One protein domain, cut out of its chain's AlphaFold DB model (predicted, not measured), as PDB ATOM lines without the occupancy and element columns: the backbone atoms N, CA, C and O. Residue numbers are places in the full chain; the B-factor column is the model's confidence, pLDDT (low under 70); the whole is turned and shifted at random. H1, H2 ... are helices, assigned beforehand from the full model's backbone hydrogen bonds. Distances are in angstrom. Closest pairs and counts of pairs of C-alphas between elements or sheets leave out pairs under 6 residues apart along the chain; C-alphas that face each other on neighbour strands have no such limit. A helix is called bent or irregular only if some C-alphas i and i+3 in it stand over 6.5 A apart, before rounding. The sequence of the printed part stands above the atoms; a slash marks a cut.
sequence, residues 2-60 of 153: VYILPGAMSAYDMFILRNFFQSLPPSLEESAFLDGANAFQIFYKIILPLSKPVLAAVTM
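AT A GLANCE: This is residues 2 to 60 of the 153 residues of the protein "ABC transmembrane type-1 domain-containing protein" of Lachnospiraceae bacterium (UniProt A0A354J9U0). The longest helix, H1, lies side by side with H4, which runs back along it, and beyond their far end H2 and H3 make a second pair, a small helical hairpin turned across the line of H1. The chain goes out along H1, folds back through H2 and H3 and returns as H4, while residues 2 to 8 stick out as a free tail. The printed part has 59 residues with four named helices, in the order H1, H2, H3, H4, and no named strand; the class is all helix. It is loose, with a radius of gyration of the C-alphas of 13.7 A, and elongated, spanning 42 by 22 by 16 A.

HOW THE PARTS SIT: Start at H1, residues 11 to 23, which touches H4, residues 52 to 60; their closest C-alphas, Asp 13 and Val 58, are 6.0 A apart. These two run opposite ways at a shallow tilt of 9 degrees. H3, residues 39 to 50, is close to H1 but not clearly touching, its closest C-alphas being Phe 21 and Ile 47 at 7.9 A, and is about perpendicular to it at 82 degrees. H2, residues 27 to 34, touches H3, with the C-alphas of Ala 32 and Ile 42 closest at 6.6 A. This hairpin runs opposite ways at a shallow tilt of 34 degrees, only just short of steep. H3 and H4 meet only through their link; H2 is apart from H1 and H4. Every O i to N i+4 pair is within hydrogen-bond range in H1, H2 and H4, and 6 of 8 in H3.

IN THESE COORDINATES: Find C-alpha 11 at (35.814, -7.429, -39.502); H1 runs 18.4 A to C-alpha 23. H2 covers 10.3 A. From C-alpha 39 at (46.458, 6.565, -57.255), H3 runs 15.3 A; it is neither bent nor irregular, but only just: C-alphas 45 and 48 are 6.5 A apart. H4 runs 12.1 A to C-alpha 60 at (49.893, -7.299, -33.181).

THE WHOLE: The C-alphas of Val 2 and Leu 34 are the two farthest apart, 43.2 A. The printed part has no cut, and the three links between helices are tight. Look at residues 2 to 9 for pLDDT under 70; the mean of the printed part is 81.5.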
ATOM      1  N   VAL A   2      45.833 -22.997 -45.466       49.62
ATOM      2  CA  VAL A   2      44.466 -22.931 -44.891       49.62
ATOM      3  C   VAL A   2      44.384 -22.195 -43.542       49.62
ATOM      4  O   VAL A   2      43.317 -21.729 -43.188       49.62
ATOM      5  N   TYR A   3      45.491 -21.995 -42.819       50.91
ATOM      6  CA  TYR A   3      45.485 -21.242 -41.551       50.91
ATOM      7  C   TYR A   3      45.455 -19.720 -41.705       50.91
ATOM      8  O   TYR A   3      45.033 -19.019 -40.796       50.91
ATOM      9  N   ILE A   4      45.918 -19.201 -42.842       52.34
ATOM     10  CA  ILE A   4      46.092 -17.755 -43.013       52.34
ATOM     11  C   ILE A   4      44.812 -17.144 -43.588       52.34
ATOM     12  O   ILE A   4      44.392 -16.090 -43.143       52.34
ATOM     13  N   LEU A   5      44.144 -17.818 -44.527       49.44
ATOM     14  CA  LEU A   5      43.014 -17.246 -45.268       49.44
ATOM     15  C   LEU A   5      41.708 -17.055 -44.468       49.44
ATOM     16  O   LEU A   5      41.113 -15.991 -44.619       49.44
ATOM     17  N   PRO A   6      41.250 -17.989 -43.609       50.97
ATOM     18  CA  PRO A   6      39.980 -17.834 -42.889       50.97
ATOM     19  C   PRO A   6      40.045 -16.813 -41.746       50.97
ATOM     20  O   PRO A   6      39.014 -16.471 -41.179       50.97
ATOM     21  N   GLY A   7      41.249 -16.342 -41.409       55.38
ATOM     22  CA  GLY A   7      41.476 -15.326 -40.392       55.38
ATOM     23  C   GLY A   7      42.112 -14.045 -40.917       55.38
ATOM     24  O   GLY A   7      42.035 -13.069 -40.199       55.38
ATOM     25  N   ALA A   8      42.697 -14.013 -42.128       54.84
ATOM     26  CA  ALA A   8      43.615 -12.964 -42.615       54.84
ATOM     27  C   ALA A   8      43.144 -11.515 -42.423       54.84
ATOM     28  O   ALA A   8      43.981 -10.619 -42.324       54.84
ATOM     29  N   MET A   9      41.828 -11.290 -42.421       59.84
ATOM     30  CA  MET A   9      41.205 -10.017 -42.077       59.84
ATOM     31  C   MET A   9      39.898 -10.267 -41.316       59.84
ATOM     32  O   MET A   9      38.895 -10.679 -41.894       59.84
ATOM     33  N   SER A  10      39.893  -9.990 -40.016       72.38
ATOM     34  CA  SER A  10      38.693  -9.915 -39.203       72.38
ATOM     35  C   SER A  10      37.946  -8.624 -39.537       72.38
ATOM     36  O   SER A  10      38.542  -7.609 -39.919       72.38
ATOM     37  N   ALA A  11      36.625  -8.635 -39.350       78.19
ATOM     38  CA  ALA A  11      35.814  -7.429 -39.502       78.19
ATOM     39  C   ALA A  11      36.338  -6.285 -38.615       78.19
ATOM     40  O   ALA A  11      36.325  -5.127 -39.022       78.19
ATOM     41  N   TYR A  12      36.859  -6.615 -37.430       77.38
ATOM     42  CA  TYR A  12      37.429  -5.651 -36.496       77.38
ATOM     43  C   TYR A  12      38.666  -4.940 -37.065       77.38
ATOM     44  O   TYR A  12      38.721  -3.709 -37.060       77.38
ATOM     45  N   ASP A  13      39.613  -5.685 -37.636       79.00
ATOM     46  CA  ASP A  13      40.817  -5.101 -38.245       79.00
ATOM     47  C   ASP A  13      40.469  -4.227 -39.453       79.00
ATOM     48  O   ASP A  13      41.056  -3.162 -39.657       79.00
ATOM     49  N   MET A  14      39.460  -4.641 -40.225       82.25
ATOM     50  CA  MET A  14      38.930  -3.855 -41.336       82.25
ATOM     51  C   MET A  14      38.324  -2.528 -40.853       82.25
ATOM     52  O   MET A  14      38.569  -1.490 -41.469       82.25
ATOM     53  N   PHE A  15      37.576  -2.528 -39.743       84.19
ATOM     54  CA  PHE A  15      37.046  -1.295 -39.152       84.19
ATOM     55  C   PHE A  15      38.159  -0.361 -38.671       84.19
ATOM     56  O   PHE A  15      38.083   0.841 -38.932       84.19
ATOM     57  N   ILE A  16      39.204  -0.888 -38.023       83.25
ATOM     58  CA  ILE A  16      40.361  -0.091 -37.587       83.25
ATOM     59  C   ILE A  16      41.039   0.575 -38.787       83.25
ATOM     60  O   ILE A  16      41.241   1.791 -38.783       83.25
ATOM     61  N   LEU A  17      41.357  -0.203 -39.824       85.19
ATOM     62  CA  LEU A  17      42.020   0.304 -41.027       85.19
ATOM     63  C   LEU A  17      41.160   1.344 -41.749       85.19
ATOM     64  O   LEU A  17      41.662   2.399 -42.131       85.19
ATOM     65  N   ARG A  18      39.852   1.091 -41.881       85.75
ATOM     66  CA  ARG A  18      38.909   2.035 -42.495       85.75
ATOM     67  C   ARG A  18      38.851   3.356 -41.734       85.75
ATOM     68  O   ARG A  18      38.964   4.406 -42.358       85.75
ATOM     69  N   ASN A  19      38.698   3.309 -40.411       84.62
ATOM     70  CA  ASN A  19      38.645   4.516 -39.584       84.62
ATOM     71  C   ASN A  19      39.955   5.309 -39.668       84.62
ATOM     72  O   ASN A  19      39.929   6.534 -39.736       84.62
ATOM     73  N   PHE A  20      41.098   4.619 -39.720       87.12
ATOM     74  CA  PHE A  20      42.392   5.268 -39.896       87.12
ATOM     75  C   PHE A  20      42.511   5.965 -41.251       87.12
ATOM     76  O   PHE A  20      42.839   7.148 -41.286       87.12
ATOM     77  N   PHE A  21      42.193   5.283 -42.355       87.50
ATOM     78  CA  PHE A  21      42.233   5.901 -43.682       87.50
ATOM     79  C   PHE A  21      41.272   7.089 -43.791       87.50
ATOM     80  O   PHE A  21      41.649   8.119 -44.333       87.50
ATOM     81  N   GLN A  22      40.078   6.997 -43.198       86.56
ATOM     82  CA  GLN A  22      39.125   8.113 -43.147       86.56
ATOM     83  C   GLN A  22      39.602   9.297 -42.293       86.56
ATOM     84  O   GLN A  22      39.127  10.411 -42.486       86.56
ATOM     85  N   SER A  23      40.521   9.074 -41.351       84.56
ATOM     86  CA  SER A  23      41.101  10.144 -40.532       84.56
ATOM     87  C   SER A  23      42.218  10.922 -41.238       84.56
ATOM     88  O   SER A  23      42.619  11.986 -40.757       84.56
ATOM     89  N   LEU A  24      42.734  10.408 -42.362       86.56
ATOM     90  CA  LEU A  24      43.776  11.083 -43.130       86.56
ATOM     91  C   LEU A  24      43.195  12.324 -43.832       86.56
ATOM     92  O   LEU A  24      42.106  12.251 -44.401       86.56
ATOM     93  N   PRO A  25      43.897  13.475 -43.815       87.44
ATOM     94  CA  PRO A  25      43.445  14.669 -44.520       87.44
ATOM     95  C   PRO A  25      43.319  14.421 -46.037       87.44
ATOM     96  O   PRO A  25      44.313  14.019 -46.648       87.44
ATOM     97  N   PRO A  26      42.172  14.741 -46.670       86.50
ATOM     98  CA  PRO A  26      41.991  14.597 -48.121       86.50
ATOM     99  C   PRO A  26      43.007  15.404 -48.938       86.50
ATOM    100  O   PRO A  26      43.422  14.989 -50.018       86.50
ATOM    101  N   SER A  27      43.484  16.521 -48.379       87.69
ATOM    102  CA  SER A  27      44.477  17.394 -49.008       87.69
ATOM    103  C   SER A  27      45.802  16.693 -49.327       87.69
ATOM    104  O   SER A  27      46.512  17.139 -50.227       87.69
ATOM    105  N   LEU A  28      46.147  15.600 -48.632       86.31
ATOM    106  CA  LEU A  28      47.338  14.800 -48.942       86.31
ATOM    107  C   LEU A  28      47.219  14.097 -50.297       86.31
ATOM    108  O   LEU A  28      48.198  14.025 -51.037       86.31
ATOM    109  N   GLU A  29      46.031  13.583 -50.619       86.81
ATOM    110  CA  GLU A  29      45.763  12.926 -51.899       86.81
ATOM    111  C   GLU A  29      45.619  13.959 -53.017       86.81
ATOM    112  O   GLU A  29      46.224  13.797 -54.076       86.81
ATOM    113  N   GLU A  30      44.893  15.053 -52.763       87.44
ATOM    114  CA  GLU A  30      44.692  16.140 -53.730       87.44
ATOM    115  C   GLU A  30      46.016  16.798 -54.138       87.44
ATOM    116  O   GLU A  30      46.264  16.989 -55.327       87.44
ATOM    117  N   SER A  31      46.903  17.082 -53.178       88.00
ATOM    118  CA  SER A  31      48.213  17.685 -53.470       88.00
ATOM    119  C   SER A  31      49.085  16.745 -54.303       88.00
ATOM    120  O   SER A  31      49.669  17.159 -55.299       88.00
ATOM    121  N   ALA A  32      49.121  15.456 -53.953       87.44
ATOM    122  CA  ALA A  32      49.899  14.475 -54.701       87.44
ATOM    123  C   ALA A  32      49.349  14.249 -56.119       87.44
ATOM    124  O   ALA A  32      50.116  14.011 -57.052       87.44
ATOM    125  N   PHE A  33      48.031  14.344 -56.295       90.38
ATOM    126  CA  PHE A  33      47.399  14.274 -57.608       90.38
ATOM    127  C   PHE A  33      47.742  15.496 -58.473       90.38
ATOM    128  O   PHE A  33      48.048  15.338 -59.654       90.38
ATOM    129  N   LEU A  34      47.756  16.701 -57.887       90.50
ATOM    130  CA  LEU A  34      48.209  17.928 -58.559       90.50
ATOM    131  C   LEU A  34      49.691  17.851 -58.968       90.50
ATOM    132  O   LEU A  34      50.047  18.331 -60.042       90.50
ATOM    133  N   ASP A  35      50.520  17.163 -58.178       89.38
ATOM    134  CA  ASP A  35      51.924  16.856 -58.496       89.38
ATOM    135  C   ASP A  35      52.090  15.751 -59.567       89.38
ATOM    136  O   ASP A  35      53.207  15.340 -59.893       89.38
ATOM    137  N   GLY A  36      50.987  15.248 -60.136       90.69
ATOM    138  CA  GLY A  36      50.980  14.243 -61.201       90.69
ATOM    139  C   GLY A  36      51.136  12.797 -60.719       90.69
ATOM    140  O   GLY A  36      51.380  11.905 -61.536       90.69
ATOM    141  N   ALA A  37      51.006  12.529 -59.415       90.75
ATOM    142  CA  ALA A  37      51.047  11.168 -58.894       90.75
ATOM    143  C   ALA A  37      49.755  10.403 -59.223       90.75
ATOM    144  O   ALA A  37      48.641  10.893 -59.035       90.75
ATOM    145  N   ASN A  38      49.895   9.153 -59.667       91.38
ATOM    146  CA  ASN A  38      48.747   8.267 -59.856       91.38
ATOM    147  C   ASN A  38      48.275   7.655 -58.520       91.38
ATOM    148  O   ASN A  38      49.029   7.588 -57.548       91.38
ATOM    149  N   ALA A  39      47.046   7.130 -58.476       89.12
ATOM    150  CA  ALA A  39      46.458   6.565 -57.255       89.12
ATOM    151  C   ALA A  39      47.312   5.456 -56.597       89.12
ATOM    152  O   ALA A  39      47.441   5.408 -55.374       89.12
ATOM    153  N   PHE A  40      47.956   4.594 -57.391       92.12
ATOM    154  CA  PHE A  40      48.853   3.554 -56.872       92.12
ATOM    155  C   PHE A  40      50.115   4.138 -56.225       92.12
ATOM    156  O   PHE A  40      50.573   3.644 -55.194       92.12
ATOM    157  N   GLN A  41      50.677   5.196 -56.809       90.06
ATOM    158  CA  GLN A  41      51.825   5.914 -56.267       90.06
ATOM    159  C   GLN A  41      51.458   6.621 -54.965       90.06
ATOM    160  O   GLN A  41      52.221   6.522 -54.007       90.06
ATOM    161  N   ILE A  42      50.292   7.272 -54.904       90.12
ATOM    162  CA  ILE A  42      49.775   7.913 -53.686       90.12
ATOM    163  C   ILE A  42      49.617   6.869 -52.577       90.12
ATOM    164  O   ILE A  42      50.136   7.047 -51.471       90.12
ATOM    165  N   PHE A  43      48.999   5.724 -52.885       90.19
ATOM    166  CA  PHE A  43      48.832   4.643 -51.921       90.19
ATOM    167  C   PHE A  43      50.175   4.147 -51.365       90.19
ATOM    168  O   PHE A  43      50.388   4.161 -50.154       90.19
ATOM    169  N   TYR A  44      51.111   3.746 -52.229       92.19
ATOM    170  CA  TYR A  44      52.369   3.138 -51.782       92.19
ATOM    171  C   TYR A  44      53.356   4.134 -51.163       92.19
ATOM    172  O   TYR A  44      54.089   3.770 -50.242       92.19
ATOM    173  N   LYS A  45      53.418   5.372 -51.672       87.75
ATOM    174  CA  LYS A  45      54.417   6.366 -51.246       87.75
ATOM    175  C   LYS A  45      53.945   7.261 -50.106       87.75
ATOM    176  O   LYS A  45      54.795   7.779 -49.390       87.75
ATOM    177  N   ILE A  46      52.636   7.448 -49.934       88.31
ATOM    178  CA  ILE A  46      52.078   8.385 -48.948       88.31
ATOM    179  C   ILE A  46      51.231   7.629 -47.925       88.31
ATOM    180  O   ILE A  46      51.580   7.588 -46.746       88.31
ATOM    181  N   ILE A  47      50.163   6.965 -48.367       88.00
ATOM    182  CA  ILE A  47      49.179   6.356 -47.457       88.00
ATOM    183  C   ILE A  47      49.801   5.202 -46.663       88.00
ATOM    184  O   ILE A  47      49.702   5.155 -45.435       88.00
ATOM    185  N   LEU A  48      50.488   4.280 -47.334       88.31
ATOM    186  CA  LEU A  48      51.093   3.101 -46.720       88.31
ATOM    187  C   LEU A  48      52.138   3.449 -45.636       88.31
ATOM    188  O   LEU A  48      52.042   2.904 -44.533       88.31
ATOM    189  N   PRO A  49      53.115   4.356 -45.862       86.56
ATOM    190  CA  PRO A  49      54.055   4.738 -44.812       86.56
ATOM    191  C   PRO A  49      53.409   5.509 -43.656       86.56
ATOM    192  O   PRO A  49      53.851   5.323 -42.520       86.56
ATOM    193  N   LEU A  50      52.365   6.309 -43.903       85.81
ATOM    194  CA  LEU A  50      51.578   6.947 -42.839       85.81
ATOM    195  C   LEU A  50      50.809   5.919 -41.998       85.81
ATOM    196  O   LEU A  50      50.648   6.100 -40.796       85.81
ATOM    197  N   SER A  51      50.417   4.801 -42.607       87.88
ATOM    198  CA  SER A  51      49.650   3.724 -41.968       87.88
ATOM    199  C   SER A  51      50.483   2.762 -41.125       87.88
ATOM    200  O   SER A  51      49.923   1.877 -40.481       87.88
ATOM    201  N   LYS A  52      51.815   2.924 -41.076       84.12
ATOM    202  CA  LYS A  52      52.720   2.067 -40.284       84.12
ATOM    203  C   LYS A  52      52.273   1.854 -38.827       84.12
ATOM    204  O   LYS A  52      52.348   0.710 -38.382       84.12
ATOM    205  N   PRO A  53      51.809   2.873 -38.074       81.88
ATOM    206  CA  PRO A  53      51.367   2.672 -36.694       81.88
ATOM    207  C   PRO A  53      50.127   1.775 -36.599       81.88
ATOM    208  O   PRO A  53      50.084   0.872 -35.768       81.88
ATOM    209  N   VAL A  54      49.143   1.979 -37.480       84.25
ATOM    210  CA  VAL A  54      47.907   1.185 -37.473       84.25
ATOM    211  C   VAL A  54      48.142  -0.234 -37.988       84.25
ATOM    212  O   VAL A  54      47.604  -1.187 -37.433       84.25
ATOM    213  N   LEU A  55      49.015  -0.404 -38.984       85.69
ATOM    214  CA  LEU A  55      49.432  -1.720 -39.465       85.69
ATOM    215  C   LEU A  55      50.186  -2.501 -38.386       85.69
ATOM    216  O   LEU A  55      49.986  -3.708 -38.267       85.69
ATOM    217  N   ALA A  56      51.009  -1.834 -37.571       82.62
ATOM    218  CA  ALA A  56      51.652  -2.462 -36.419       82.62
ATOM    219  C   ALA A  56      50.616  -2.941 -35.387       82.62
ATOM    220  O   ALA A  56      50.745  -4.048 -34.867       82.62
ATOM    221  N   ALA A  57      49.566  -2.150 -35.142       79.50
ATOM    222  CA  ALA A  57      48.478  -2.524 -34.240       79.50
ATOM    223  C   ALA A  57      47.676  -3.733 -34.746       79.50
ATOM    224  O   ALA A  57      47.479  -4.700 -34.014       79.50
ATOM    225  N   VAL A  58      47.284  -3.723 -36.021       83.56
ATOM    226  CA  VAL A  58      46.591  -4.855 -36.653       83.56
ATOM    227  C   VAL A  58      47.472  -6.106 -36.627       83.56
ATOM    228  O   VAL A  58      47.043  -7.159 -36.166       83.56
ATOM    229  N   THR A  59      48.743  -5.990 -37.022       82.31
ATOM    230  CA  THR A  59      49.698  -7.116 -37.013       82.31
ATOM    231  C   THR A  59      49.889  -7.695 -35.609       82.31
ATOM    232  O   THR A  59      50.025  -8.906 -35.455       82.31
ATOM    233  N   MET A  60      49.867  -6.855 -34.573       80.44
ATOM    234  CA  MET A  60      49.893  -7.299 -33.181       80.44
ATOM    235  C   MET A  60      48.670  -8.147 -32.834       80.44
ATOM    236  O   MET A  60      48.841  -9.246 -32.305       80.44
TER     237      MET A  60